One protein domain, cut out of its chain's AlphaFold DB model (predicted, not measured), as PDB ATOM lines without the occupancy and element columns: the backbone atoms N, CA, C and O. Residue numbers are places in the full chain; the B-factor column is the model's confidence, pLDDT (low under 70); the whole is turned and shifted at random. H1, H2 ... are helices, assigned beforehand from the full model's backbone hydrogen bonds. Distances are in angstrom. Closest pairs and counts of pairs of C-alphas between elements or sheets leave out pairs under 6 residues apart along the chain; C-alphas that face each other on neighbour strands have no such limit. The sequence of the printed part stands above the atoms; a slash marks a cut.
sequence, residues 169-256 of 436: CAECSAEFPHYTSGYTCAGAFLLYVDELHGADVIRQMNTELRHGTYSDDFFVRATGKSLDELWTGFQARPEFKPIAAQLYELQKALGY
ATOM      1  N   CYS A 169     -56.937  -9.053  31.909       75.44
ATOM      2  CA  CYS A 169     -56.426 -10.234  31.197       75.44
ATOM      3  C   CYS A 169     -55.014 -10.656  31.667       75.44
ATOM      4  O   CYS A 169     -54.359  -9.946  32.431       75.44
ATOM      5  N   ALA A 170     -54.553 -11.828  31.211       86.69
ATOM      6  CA  ALA A 170     -53.185 -12.305  31.424       86.69
ATOM      7  C   ALA A 170     -52.152 -11.410  30.728       86.69
ATOM      8  O   ALA A 170     -52.447 -10.803  29.702       86.69
ATOM      9  N   GLU A 171     -50.915 -11.384  31.231       89.56
ATOM     10  CA  GLU A 171     -49.833 -10.612  30.611       89.56
ATOM     11  C   GLU A 171     -48.480 -11.338  30.633       89.56
ATOM     12  O   GLU A 171     -48.179 -12.137  31.534       89.56
ATOM     13  N   CYS A 172     -47.633 -10.986  29.666       90.50
ATOM     14  CA  CYS A 172     -46.195 -11.221  29.720       90.50
ATOM     15  C   CYS A 172     -45.520 -10.036  30.399       90.50
ATOM     16  O   CYS A 172     -45.519  -8.921  29.878       90.50
ATOM     17  N   SER A 173     -44.935 -10.293  31.563       84.31
ATOM     18  CA  SER A 173     -44.338  -9.276  32.423       84.31
ATOM     19  C   SER A 173     -42.840  -9.508  32.596       84.31
ATOM     20  O   SER A 173     -42.236 -10.410  32.017       84.31
ATOM     21  N   ALA A 174     -42.217  -8.706  33.453       79.62
ATOM     22  CA  ALA A 174     -40.835  -8.919  33.847       79.62
ATOM     23  C   ALA A 174     -40.616 -10.215  34.658       79.62
ATOM     24  O   ALA A 174     -39.479 -10.654  34.820       79.62
ATOM     25  N   GLU A 175     -41.662 -10.826  35.217       77.44
ATOM     26  CA  GLU A 175     -41.515 -12.110  35.914       77.44
ATOM     27  C   GLU A 175     -41.452 -13.275  34.917       77.44
ATOM     28  O   GLU A 175     -40.604 -14.159  35.049       77.44
ATOM     29  N   PHE A 176     -42.278 -13.215  33.870       86.06
ATOM     30  CA  PHE A 176     -42.351 -14.204  32.798       86.06
ATOM     31  C   PHE A 176     -42.235 -13.485  31.443       86.06
ATOM     32  O   PHE A 176     -43.250 -13.111  30.862       86.06
ATOM     33  N   PRO A 177     -41.011 -13.225  30.950       89.50
ATOM     34  CA  PRO A 177     -40.816 -12.335  29.804       89.50
ATOM     35  C   PRO A 177     -41.028 -12.990  28.427       89.50
ATOM     36  O   PRO A 177     -40.935 -12.309  27.408       89.50
ATOM     37  N   HIS A 178     -41.274 -14.303  28.370       92.94
ATOM     38  CA  HIS A 178     -41.396 -15.062  27.122       92.94
ATOM     39  C   HIS A 178     -42.309 -16.284  27.299       92.94
ATOM     40  O   HIS A 178     -42.370 -16.825  28.404       92.94
ATOM     41  N   TYR A 179     -42.970 -16.786  26.245       93.88
ATOM     42  CA  TYR A 179     -43.830 -17.980  26.372       93.88
ATOM     43  C   TYR A 179     -43.055 -19.195  26.905       93.88
ATOM     44  O   TYR A 179     -43.577 -19.978  27.690       93.88
ATOM     45  N   THR A 180     -41.762 -19.320  26.584       91.56
ATOM     46  CA  THR A 180     -40.896 -20.391  27.118       91.56
ATOM     47  C   THR A 180     -40.680 -20.314  28.635       91.56
ATOM     48  O   THR A 180     -40.147 -21.254  29.228       91.56
ATOM     49  N   SER A 181     -41.043 -19.201  29.278       87.12
ATOM     50  CA  SER A 181     -41.076 -19.081  30.738       87.12
ATOM     51  C   SER A 181     -42.228 -19.875  31.362       87.12
ATOM     52  O   SER A 181     -42.154 -20.183  32.549       87.12
ATOM     53  N   GLY A 182     -43.244 -20.246  30.576       90.44
ATOM     54  CA  GLY A 182     -44.494 -20.817  31.068       90.44
ATOM     55  C   GLY A 182     -45.374 -19.766  31.740       90.44
ATOM     56  O   GLY A 182     -45.257 -18.570  31.451       90.44
ATOM     57  N   TYR A 183     -46.231 -20.229  32.650       89.75
ATOM     58  CA  TYR A 183     -47.048 -19.391  33.528       89.75
ATOM     59  C   TYR A 183     -47.812 -18.289  32.773       89.75
ATOM     60  O   TYR A 183     -48.284 -18.511  31.656       89.75
ATOM     61  N   THR A 184     -47.927 -17.090  33.358       90.56
ATOM     62  CA  THR A 184     -48.843 -16.047  32.883       90.56
ATOM     63  C   THR A 184     -48.539 -15.592  31.467       90.56
ATOM     64  O   THR A 184     -49.465 -15.250  30.742       90.56
ATOM     65  N   CYS A 185     -47.271 -15.616  31.053       93.69
ATOM     66  CA  CYS A 185     -46.890 -15.207  29.711       93.69
ATOM     67  C   CYS A 185     -47.273 -16.243  28.656       93.69
ATOM     68  O   CYS A 185     -47.851 -15.894  27.631       93.69
ATOM     69  N   ALA A 186     -47.017 -17.526  28.930       95.81
ATOM     70  CA  ALA A 186     -47.529 -18.592  28.078       95.81
ATOM     71  C   ALA A 186     -49.065 -18.597  28.070       95.81
ATOM     72  O   ALA A 186     -49.658 -18.721  27.009       95.81
ATOM     73  N   GLY A 187     -49.711 -18.381  29.219       95.81
ATOM     74  CA  GLY A 187     -51.165 -18.243  29.312       95.81
ATOM     75  C   GLY A 187     -51.709 -17.092  28.460       95.81
ATOM     76  O   GLY A 187     -52.649 -17.296  27.700       95.81
ATOM     77  N   ALA A 188     -51.086 -15.910  28.520       96.19
ATOM     78  CA  ALA A 188     -51.439 -14.751  27.694       96.19
ATOM     79  C   ALA A 188     -51.268 -15.032  26.197       96.19
ATOM     80  O   ALA A 188     -52.142 -14.700  25.399       96.19
ATOM     81  N   PHE A 189     -50.179 -15.704  25.826       97.75
ATOM     82  CA  PHE A 189     -49.954 -16.124  24.449       97.75
ATOM     83  C   PHE A 189     -51.019 -17.117  23.962       97.75
ATOM     84  O   PHE A 189     -51.560 -16.951  22.873       97.75
ATOM     85  N   LEU A 190     -51.375 -18.117  24.773       97.81
ATOM     86  CA  LEU A 190     -52.414 -19.090  24.423       97.81
ATOM     87  C   LEU A 190     -53.807 -18.446  24.346       97.81
ATOM     88  O   LEU A 190     -54.594 -18.837  23.492       97.81
ATOM     89  N   LEU A 191     -54.105 -17.438  25.176       96.88
ATOM     90  CA  LEU A 191     -55.334 -16.640  25.052       96.88
ATOM     91  C   LEU A 191     -55.383 -15.878  23.724       96.88
ATOM     92  O   LEU A 191     -56.430 -15.847  23.089       96.88
ATOM     93  N   TYR A 192     -54.261 -15.305  23.285       97.25
ATOM     94  CA  TYR A 192     -54.161 -14.659  21.974       97.25
ATOM     95  C   TYR A 192     -54.368 -15.653  20.821       97.25
ATOM     96  O   TYR A 192     -55.061 -15.347  19.853       97.25
ATOM     97  N   VAL A 193     -53.808 -16.864  20.924       98.06
ATOM     98  CA  VAL A 193     -54.035 -17.917  19.921       98.06
ATOM     99  C   VAL A 193     -55.505 -18.362  19.909       98.06
ATOM    100  O   VAL A 193     -56.082 -18.485  18.830       98.06
ATOM    101  N   ASP A 194     -56.127 -18.550  21.079       96.50
ATOM    102  CA  ASP A 194     -57.564 -18.852  21.227       96.50
ATOM    103  C   ASP A 194     -58.447 -17.747  20.623       96.50
ATOM    104  O   ASP A 194     -59.384 -18.061  19.894       96.50
ATOM    105  N   GLU A 195     -58.117 -16.472  20.846       95.44
ATOM    106  CA  GLU A 195     -58.841 -15.320  20.284       95.44
ATOM    107  C   GLU A 195     -58.845 -15.343  18.747       95.44
ATOM    108  O   GLU A 195     -59.870 -15.060  18.128       95.44
ATOM    109  N   LEU A 196     -57.716 -15.696  18.124       96.44
ATOM    110  CA  LEU A 196     -57.564 -15.671  16.667       96.44
ATOM    111  C   LEU A 196     -58.059 -16.933  15.955       96.44
ATOM    112  O   LEU A 196     -58.509 -16.848  14.812       96.44
ATOM    113  N   HIS A 197     -57.928 -18.095  16.591       96.12
ATOM    114  CA  HIS A 197     -58.124 -19.393  15.937       96.12
ATOM    115  C   HIS A 197     -59.181 -20.274  16.619       96.12
ATOM    116  O   HIS A 197     -59.505 -21.348  16.115       96.12
ATOM    117  N   GLY A 198     -59.753 -19.817  17.731       91.75
ATOM    118  CA  GLY A 198     -60.762 -20.532  18.501       91.75
ATOM    119  C   GLY A 198     -60.179 -21.496  19.537       91.75
ATOM    120  O   GLY A 198     -59.043 -21.967  19.454       91.75
ATOM    121  N   ALA A 199     -61.010 -21.833  20.526       84.38
ATOM    122  CA  ALA A 199     -60.619 -22.653  21.675       84.38
ATOM    123  C   ALA A 199     -60.222 -24.101  21.327       84.38
ATOM    124  O   ALA A 199     -59.576 -24.772  22.136       84.38
ATOM    125  N   ASP A 200     -60.580 -24.592  20.136       92.75
ATOM    126  CA  ASP A 200     -60.215 -25.939  19.686       92.75
ATOM    127  C   ASP A 200     -58.704 -26.121  19.545       92.75
ATOM    128  O   ASP A 200     -58.202 -27.207  19.832       92.75
ATOM    129  N   VAL A 201     -57.959 -25.062  19.208       95.38
ATOM    130  CA  VAL A 201     -56.494 -25.133  19.101       95.38
ATOM    131  C   VAL A 201     -55.875 -25.528  20.443       95.38
ATOM    132  O   VAL A 201     -55.043 -26.430  20.506       95.38
ATOM    133  N   ILE A 202     -56.312 -24.920  21.548       96.00
ATOM    134  CA  ILE A 202     -55.735 -25.215  22.868       96.00
ATOM    135  C   ILE A 202     -56.158 -26.602  23.367       96.00
ATOM    136  O   ILE A 202     -55.364 -27.296  24.007       96.00
ATOM    137  N   ARG A 203     -57.376 -27.051  23.031       95.44
ATOM    138  CA  ARG A 203     -57.836 -28.421  23.312       95.44
ATOM    139  C   ARG A 203     -56.986 -29.467  22.593       95.44
ATOM    140  O   ARG A 203     -56.466 -30.372  23.243       95.44
ATOM    141  N   GLN A 204     -56.782 -29.307  21.286       95.75
ATOM    142  CA  GLN A 204     -55.957 -30.214  20.478       95.75
ATOM    143  C   GLN A 204     -54.507 -30.239  20.971       95.75
ATOM    144  O   GLN A 204     -53.922 -31.307  21.142       95.75
ATOM    145  N   MET A 205     -53.952 -29.068  21.292       96.69
ATOM    146  CA  MET A 205     -52.619 -28.948  21.877       96.69
ATOM    147  C   MET A 205     -52.504 -29.707  23.204       96.69
ATOM    148  O   MET A 205     -51.542 -30.446  23.419       96.69
ATOM    149  N   ASN A 206     -53.490 -29.554  24.094       96.56
ATOM    150  CA  ASN A 206     -53.544 -30.280  25.360       96.56
ATOM    151  C   ASN A 206     -53.576 -31.805  25.144       96.56
ATOM    152  O   ASN A 206     -52.903 -32.535  25.874       96.56
ATOM    153  N   THR A 207     -54.302 -32.282  24.131       95.56
ATOM    154  CA  THR A 207     -54.334 -33.699  23.748       95.56
ATOM    155  C   THR A 207     -52.985 -34.187  23.215       95.56
ATOM    156  O   THR A 207     -52.476 -35.195  23.711       95.56
ATOM    157  N   GLU A 208     -52.341 -33.470  22.287       95.94
ATOM    158  CA  GLU A 208     -51.007 -33.849  21.788       95.94
ATOM    159  C   GLU A 208     -49.957 -33.873  22.913       95.94
ATOM    160  O   GLU A 208     -49.117 -34.776  22.977       95.94
ATOM    161  N   LEU A 209     -50.021 -32.924  23.854       96.38
ATOM    162  CA  LEU A 209     -49.163 -32.917  25.043       96.38
ATOM    163  C   LEU A 209     -49.430 -34.145  25.927       96.38
ATOM    164  O   LEU A 209     -48.488 -34.831  26.338       96.38
ATOM    165  N   ARG A 210     -50.702 -34.477  26.176       94.56
ATOM    166  CA  ARG A 210     -51.092 -35.660  26.961       94.56
ATOM    167  C   ARG A 210     -50.581 -36.959  26.344       94.56
ATOM    168  O   ARG A 210     -50.121 -37.829  27.080       94.56
ATOM    169  N   HIS A 211     -50.602 -37.072  25.021       94.38
ATOM    170  CA  HIS A 211     -50.081 -38.242  24.311       94.38
ATOM    171  C   HIS A 211     -48.566 -38.202  24.073       94.38
ATOM    172  O   HIS A 211     -47.991 -39.198  23.639       94.38
ATOM    173  N   GLY A 212     -47.901 -37.090  24.397       94.69
ATOM    174  CA  GLY A 212     -46.463 -36.925  24.188       94.69
ATOM    175  C   GLY A 212     -46.069 -36.817  22.714       94.69
ATOM    176  O   GLY A 212     -44.923 -37.097  22.376       94.69
ATOM    177  N   THR A 213     -47.007 -36.429  21.847       95.75
ATOM    178  CA  THR A 213     -46.813 -36.279  20.396       95.75
ATOM    179  C   THR A 213     -46.615 -34.825  19.968       95.75
ATOM    180  O   THR A 213     -46.384 -34.561  18.790       95.75
ATOM    181  N   TYR A 214     -46.705 -33.887  20.913       97.38
ATOM    182  CA  TYR A 214     -46.575 -32.460  20.646       97.38
ATOM    183  C   TYR A 214     -45.210 -32.089  20.042       97.38
ATOM    184  O   TYR A 214     -44.152 -32.494  20.529       97.38
ATOM    185  N   SER A 215     -45.251 -31.239  19.020       97.00
ATOM    186  CA  SER A 215     -44.113 -30.523  18.431       97.00
ATOM    187  C   SER A 215     -44.574 -29.133  17.990       97.00
ATOM    188  O   SER A 215     -45.769 -28.928  17.790       97.00
ATOM    189  N   ASP A 216     -43.654 -28.186  17.798       96.44
ATOM    190  CA  ASP A 216     -44.021 -26.811  17.411       96.44
ATOM    191  C   ASP A 216     -44.705 -26.744  16.025       96.44
ATOM    192  O   ASP A 216     -45.511 -25.843  15.782       96.44
ATOM    193  N   ASP A 217     -44.506 -27.758  15.166       97.38
ATOM    194  CA  ASP A 217     -45.239 -27.958  13.902       97.38
ATOM    195  C   ASP A 217     -46.762 -28.052  14.098       97.38
ATOM    196  O   ASP A 217     -47.528 -27.841  13.153       97.38
ATOM    197  N   PHE A 218     -47.217 -28.355  15.319       97.94
ATOM    198  CA  PHE A 218     -48.623 -28.291  15.709       97.94
ATOM    199  C   PHE A 218     -49.266 -26.966  15.301       97.94
ATOM    200  O   PHE A 218     -50.353 -26.969  14.726       97.94
ATOM    201  N   PHE A 219     -48.591 -25.839  15.544       98.12
ATOM    202  CA  PHE A 219     -49.165 -24.528  15.258       98.12
ATOM    203  C   PHE A 219     -49.408 -24.329  13.763       98.12
ATOM    204  O   PHE A 219     -50.469 -23.832  13.390       98.12
ATOM    205  N   VAL A 220     -48.507 -24.808  12.901       98.19
ATOM    206  CA  VAL A 220     -48.701 -24.735  11.446       98.19
ATOM    207  C   VAL A 220     -49.912 -25.564  11.033       98.19
ATOM    208  O   VAL A 220     -50.766 -25.070  10.301       98.19
ATOM    209  N   ARG A 221     -50.037 -26.796  11.547       97.38
ATOM    210  CA  ARG A 221     -51.182 -27.670  11.240       97.38
ATOM    211  C   ARG A 221     -52.511 -27.092  11.728       97.38
ATOM    212  O   ARG A 221     -53.499 -27.171  11.008       97.38
ATOM    213  N   ALA A 222     -52.534 -26.531  12.936       97.12
ATOM    214  CA  ALA A 222     -53.758 -26.066  13.584       97.12
ATOM    215  C   ALA A 222     -54.181 -24.650  13.161       97.12
ATOM    216  O   ALA A 222     -55.367 -24.333  13.179       97.12
ATOM    217  N   THR A 223     -53.229 -23.784  12.800       97.56
ATOM    218  CA  THR A 223     -53.481 -22.344  12.594       97.56
ATOM    219  C   THR A 223     -53.048 -21.824  11.223       97.56
ATOM    220  O   THR A 223     -53.400 -20.702  10.857       97.56
ATOM    221  N   GLY A 224     -52.266 -22.603  10.469       97.56
ATOM    222  CA  GLY A 224     -51.610 -22.160   9.237       97.56
ATOM    223  C   GLY A 224     -50.400 -21.245   9.460       97.56
ATOM    224  O   GLY A 224     -49.791 -20.819   8.483       97.56
ATOM    225  N   LYS A 225     -50.040 -20.943  10.714       98.12
ATOM    226  CA  LYS A 225     -48.895 -20.103  11.090       98.12
ATOM    227  C   LYS A 225     -47.911 -20.866  11.964       98.12
ATOM    228  O   LYS A 225     -48.299 -21.685  12.796       98.12
ATOM    229  N   SER A 226     -46.631 -20.568  11.805       98.12
ATOM    230  CA  SER A 226     -45.584 -21.051  12.705       98.12
ATOM    231  C   SER A 226     -45.710 -20.443  14.107       98.12
ATOM    232  O   SER A 226     -46.304 -19.377  14.300       98.12
ATOM    233  N   LEU A 227     -45.109 -21.107  15.099       97.56
ATOM    234  CA  LEU A 227     -45.009 -20.581  16.464       97.56
ATOM    235  C   LEU A 227     -44.331 -19.201  16.493       97.56
ATOM    236  O   LEU A 227     -44.800 -18.309  17.196       97.56
ATOM    237  N   ASP A 228     -43.289 -18.997  15.683       97.06
ATOM    238  CA  ASP A 228     -42.563 -17.723  15.606       97.06
ATOM    239  C   ASP A 228     -43.428 -16.586  15.040       97.06
ATOM    240  O   ASP A 228     -43.405 -15.467  15.561       97.06
ATOM    241  N   GLU A 229     -44.237 -16.854  14.011       98.06
ATOM    242  CA  GLU A 229     -45.170 -15.868  13.451       98.06
ATOM    243  C   GLU A 229     -46.279 -15.511  14.443       98.06
ATOM    244  O   GLU A 229     -46.619 -14.334  14.605       98.06
ATOM    245  N   LEU A 230     -46.835 -16.510  15.136       98.38
ATOM    246  CA  LEU A 230     -47.838 -16.286  16.178       98.38
ATOM    247  C   LEU A 230     -47.251 -15.466  17.326       98.38
ATOM    248  O   LEU A 230     -47.873 -14.500  17.769       98.38
ATOM    249  N   TRP A 231     -46.051 -15.823  17.784       97.31
ATOM    250  CA  TRP A 231     -45.363 -15.113  18.853       97.31
ATOM    251  C   TRP A 231     -45.059 -13.666  18.464       97.31
ATOM    252  O   TRP A 231     -45.367 -12.753  19.228       97.31
ATOM    253  N   THR A 232     -44.557 -13.438  17.249       96.62
ATOM    254  CA  THR A 232     -44.318 -12.090  16.709       96.62
ATOM    255  C   THR A 232     -45.605 -11.263  16.693       96.62
ATOM    256  O   THR A 232     -45.604 -10.103  17.106       96.62
ATOM    257  N   GLY A 233     -46.726 -11.859  16.275       97.31
ATOM    258  CA  GLY A 233     -48.028 -11.193  16.314       97.31
ATOM    259  C   GLY A 233     -48.477 -10.844  17.737       97.31
ATOM    260  O   GLY A 233     -48.954  -9.736  17.983       97.31
ATOM    261  N   PHE A 234     -48.257 -11.742  18.697       97.00
ATOM    262  CA  PHE A 234     -48.571 -11.492  20.102       97.00
ATOM    263  C   PHE A 234     -47.701 -10.390  20.726       97.00
ATOM    264  O   PHE A 234     -48.200  -9.595  21.519       97.00
ATOM    265  N   GLN A 235     -46.427 -10.270  20.344       94.50
ATOM    266  CA  GLN A 235     -45.545  -9.205  20.842       94.50
ATOM    267  C   GLN A 235     -46.027  -7.787  20.485       94.50
ATOM    268  O   GLN A 235     -45.611  -6.824  21.129       94.50
ATOM    269  N   ALA A 236     -46.916  -7.647  19.496       93.38
ATOM    270  CA  ALA A 236     -47.552  -6.379  19.139       93.38
ATOM    271  C   ALA A 236     -48.783  -6.032  20.006       93.38
ATOM    272  O   ALA A 236     -49.371  -4.962  19.842       93.38
ATOM    273  N   ARG A 237     -49.205  -6.924  20.912       91.81
ATOM    274  CA  ARG A 237     -50.394  -6.761  21.758       91.81
ATOM    275  C   ARG A 237     -50.063  -6.076  23.095       91.81
ATOM    276  O   ARG A 237     -48.965  -6.258  23.620       91.81
ATOM    277  N   PRO A 238     -51.003  -5.323  23.701       89.19
ATOM    278  CA  PRO A 238     -50.775  -4.633  24.979       89.19
ATOM    279  C   PRO A 238     -50.542  -5.576  26.174       89.19
ATOM    280  O   PRO A 238     -50.026  -5.146  27.214       89.19
ATOM    281  N   GLU A 239     -50.915  -6.849  26.058       90.56
ATOM    282  CA  GLU A 239     -50.620  -7.915  27.019       90.56
ATOM    283  C   GLU A 239     -49.123  -8.272  27.056       90.56
ATOM    284  O   GLU A 239     -48.642  -8.798  28.062       90.56
ATOM    285  N   PHE A 240     -48.362  -7.954  26.004       92.12
ATOM    286  CA  PHE A 240     -46.913  -8.112  25.974       92.12
ATOM    287  C   PHE A 240     -46.223  -6.823  26.436       92.12
ATOM    288  O   PHE A 240     -46.087  -5.849  25.693       92.12
ATOM    289  N   LYS A 241     -45.797  -6.779  27.705       88.19
ATOM    290  CA  LYS A 241     -45.276  -5.538  28.292       88.19
ATOM    291  C   LYS A 241     -43.881  -5.187  27.753       88.19
ATOM    292  O   LYS A 241     -43.035  -6.072  27.636       88.19
ATOM    293  N   PRO A 242     -43.554  -3.896  27.544       85.12
ATOM    294  CA  PRO A 242     -42.230  -3.475  27.062       85.12
ATOM    295  C   PRO A 242     -41.039  -3.969  27.900       85.12
ATOM    296  O   PRO A 242     -39.951  -4.216  27.370       85.12
ATOM    297  N   ILE A 243     -41.227  -4.141  29.212       83.50
ATOM    298  CA  ILE A 243     -40.198  -4.702  30.094       83.50
ATOM    299  C   ILE A 243     -39.941  -6.192  29.831       83.50
ATOM    300  O   ILE A 243     -38.807  -6.640  30.000       83.50
ATOM    301  N   ALA A 244     -40.946  -6.953  29.385       89.12
ATOM    302  CA  ALA A 244     -40.793  -8.365  29.039       89.12
ATOM    303  C   ALA A 244     -39.801  -8.530  27.880       89.12
ATOM    304  O   ALA A 244     -38.818  -9.254  28.025       89.12
ATOM    305  N   ALA A 245     -39.976  -7.768  26.791       88.50
ATOM    306  CA  ALA A 245     -39.027  -7.739  25.672       88.50
ATOM    307  C   ALA A 245     -37.592  -7.462  26.134       88.50
ATOM    308  O   ALA A 245     -36.677  -8.222  25.830       88.50
ATOM    309  N   GLN A 246     -37.384  -6.394  26.903       87.50
ATOM    310  CA  GLN A 246     -36.038  -6.000  27.325       87.50
ATOM    311  C   GLN A 246     -35.394  -7.006  28.269       87.50
ATOM    312  O   GLN A 246     -34.197  -7.277  28.165       87.50
ATOM    313  N   LEU A 247     -36.178  -7.578  29.182       89.00
ATOM    314  CA  LEU A 247     -35.669  -8.606  30.071       89.00
ATOM    315  C   LEU A 247     -35.335  -9.882  29.306       89.00
ATOM    316  O   LEU A 247     -34.321 -10.504  29.611       89.00
ATOM    317  N   TYR A 248     -36.130 -10.246  28.301       90.00
ATOM    318  CA  TYR A 248     -35.827 -11.381  27.440       90.00
ATOM    319  C   TYR A 248     -34.535 -11.163  26.640       90.00
ATOM    320  O   TYR A 248     -33.666 -12.035  26.635       90.00
ATOM    321  N   GLU A 249     -34.341  -9.984  26.042       90.50
ATOM    322  CA  GLU A 249     -33.088  -9.636  25.354       90.50
ATOM    323  C   GLU A 249     -31.880  -9.681  26.296       90.50
ATOM    324  O   GLU A 249     -30.839 -10.253  25.960       90.50
ATOM    325  N   LEU A 250     -32.024  -9.149  27.512       90.56
ATOM    326  CA  LEU A 250     -30.980  -9.229  28.526       90.56
ATOM    327  C   LEU A 250     -30.700 -10.684  28.921       90.56
ATOM    328  O   LEU A 250     -29.543 -11.089  28.960       90.56
ATOM    329  N   GLN A 251     -31.728 -11.499  29.152       91.38
ATOM    330  CA  GLN A 251     -31.574 -12.925  29.448       91.38
ATOM    331  C   GLN A 251     -30.831 -13.659  28.323       91.38
ATOM    332  O   GLN A 251     -29.895 -14.409  28.609       91.38
ATOM    333  N   LYS A 252     -31.157 -13.399  27.051       91.06
ATOM    334  CA  LYS A 252     -30.412 -13.944  25.903       91.06
ATOM    335  C   LYS A 252     -28.951 -13.498  25.908       91.06
ATOM    336  O   LYS A 252     -28.056 -14.332  25.770       91.06
ATOM    337  N   ALA A 253     -28.682 -12.213  26.142       91.75
ATOM    338  CA  ALA A 253     -27.319 -11.682  26.239       91.75
ATOM    339  C   ALA A 253     -26.520 -12.286  27.412       91.75
ATOM    340  O   ALA A 253     -25.289 -12.330  27.380       91.75
ATOM    341  N   LEU A 254     -27.222 -12.758  28.442       90.69
ATOM    342  CA  LEU A 254     -26.684 -13.494  29.583       90.69
ATOM    343  C   LEU A 254     -26.766 -15.015  29.402       90.69
ATOM    344  O   LEU A 254     -26.664 -15.730  30.387       90.69
ATOM    345  N   GLY A 255     -26.985 -15.528  28.189       90.62
ATOM    346  CA  GLY A 255     -26.915 -16.960  27.884       90.62
ATOM    347  C   GLY A 255     -28.025 -17.824  28.488       90.62
ATOM    348  O   GLY A 255     -27.794 -19.010  28.735       90.62
ATOM    349  N   TYR A 256     -29.204 -17.262  28.764       88.94
ATOM    350  CA  TYR A 256     -30.365 -18.058  29.165       88.94
ATOM    351  C   TYR A 256     -30.853 -18.932  28.004       88.94
ATOM    352  O   TYR A 256     -30.849 -18.512  26.850       88.94
TER     353      TYR A 256
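What this domain is: This is residues 169 to 256 of the 436 residues of an uncharacterized protein of Verrucomicrobia bacterium (UniProt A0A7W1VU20). Helix H1 lies near the middle of this domain, with H2 and H3 gathered at one end of it, H4 nearly at right angles to it, and H5 set off at the other end, away from the other four helices. The winding first stretch, residues 169 to 182, has no named element and fills space between H1 and H5. You have 88 printed residues with five named helices, H1 H2 H3 H4 H5 along the chain, and no named strand; the class is all helix. The whole is compact, with a radius of gyration of the C-alphas of 13.2 A and spans of 33 by 26 by 20 A.

Where its parts are: Begin at C-alpha 169 and pass through residues 169 to 182 before the first helix. Find C-alpha 183 at (-47.048, -19.391, 33.528); from there H1, residues 183 to 197, runs 20.8 A to C-alpha 197 at (-58.124, -19.393, 15.937). Next come H2, residues 200 to 211, 16.6 A long, and H3, residues 217 to 223, 10.1 A. H4 follows, residues 227 to 235, 12.2 A. H5, residues 242 to 253, runs 17.0 A and ends at C-alpha 253 at (-27.319, -11.682, 26.239).

How they stand to each other: Start with H1 and look at its residues 190 to 194, which alone touch H2, at residues 200 to 202; the closest C-alphas, of Asp 194 and Val 201, are 6.7 A apart. These two helices run opposite ways at a steep tilt of 53 degrees. H1 touches H4 with residues 189 to 193 alone, about perpendicular at 79 degrees, with the closest C-alphas, of Phe 189 and Phe 234, 6.5 A apart. H2 and H3 form a helical hairpin, opposite ways at a shallow tilt of 24 degrees; they only just touch, with 3 pairs of C-alphas within 8 A, the closest being Val 201 and Ala 222 at 6.2 A. H3 and H4 only just touch, and only at the corner, where the C-alphas of Phe 219 and Leu 227 are closest at 5.9 A. H5 touches no helix; H4 and H5 are only just apart, closest 8.2 A. The helix packing is mostly crossed, but only just. In H1, H2, H3, H4 and H5 each O i to N i+4 pair is within hydrogen-bond range.

The domain as a whole: The two C-alphas farthest apart, those of Asp 200 and Leu 254, are 37.1 A from each other. The printed part has no cut, and no link is long: H4 to H5 is short, the other three are tight. The mean pLDDT of the printed part is 93.0, and no printed residue is under 70 in this model.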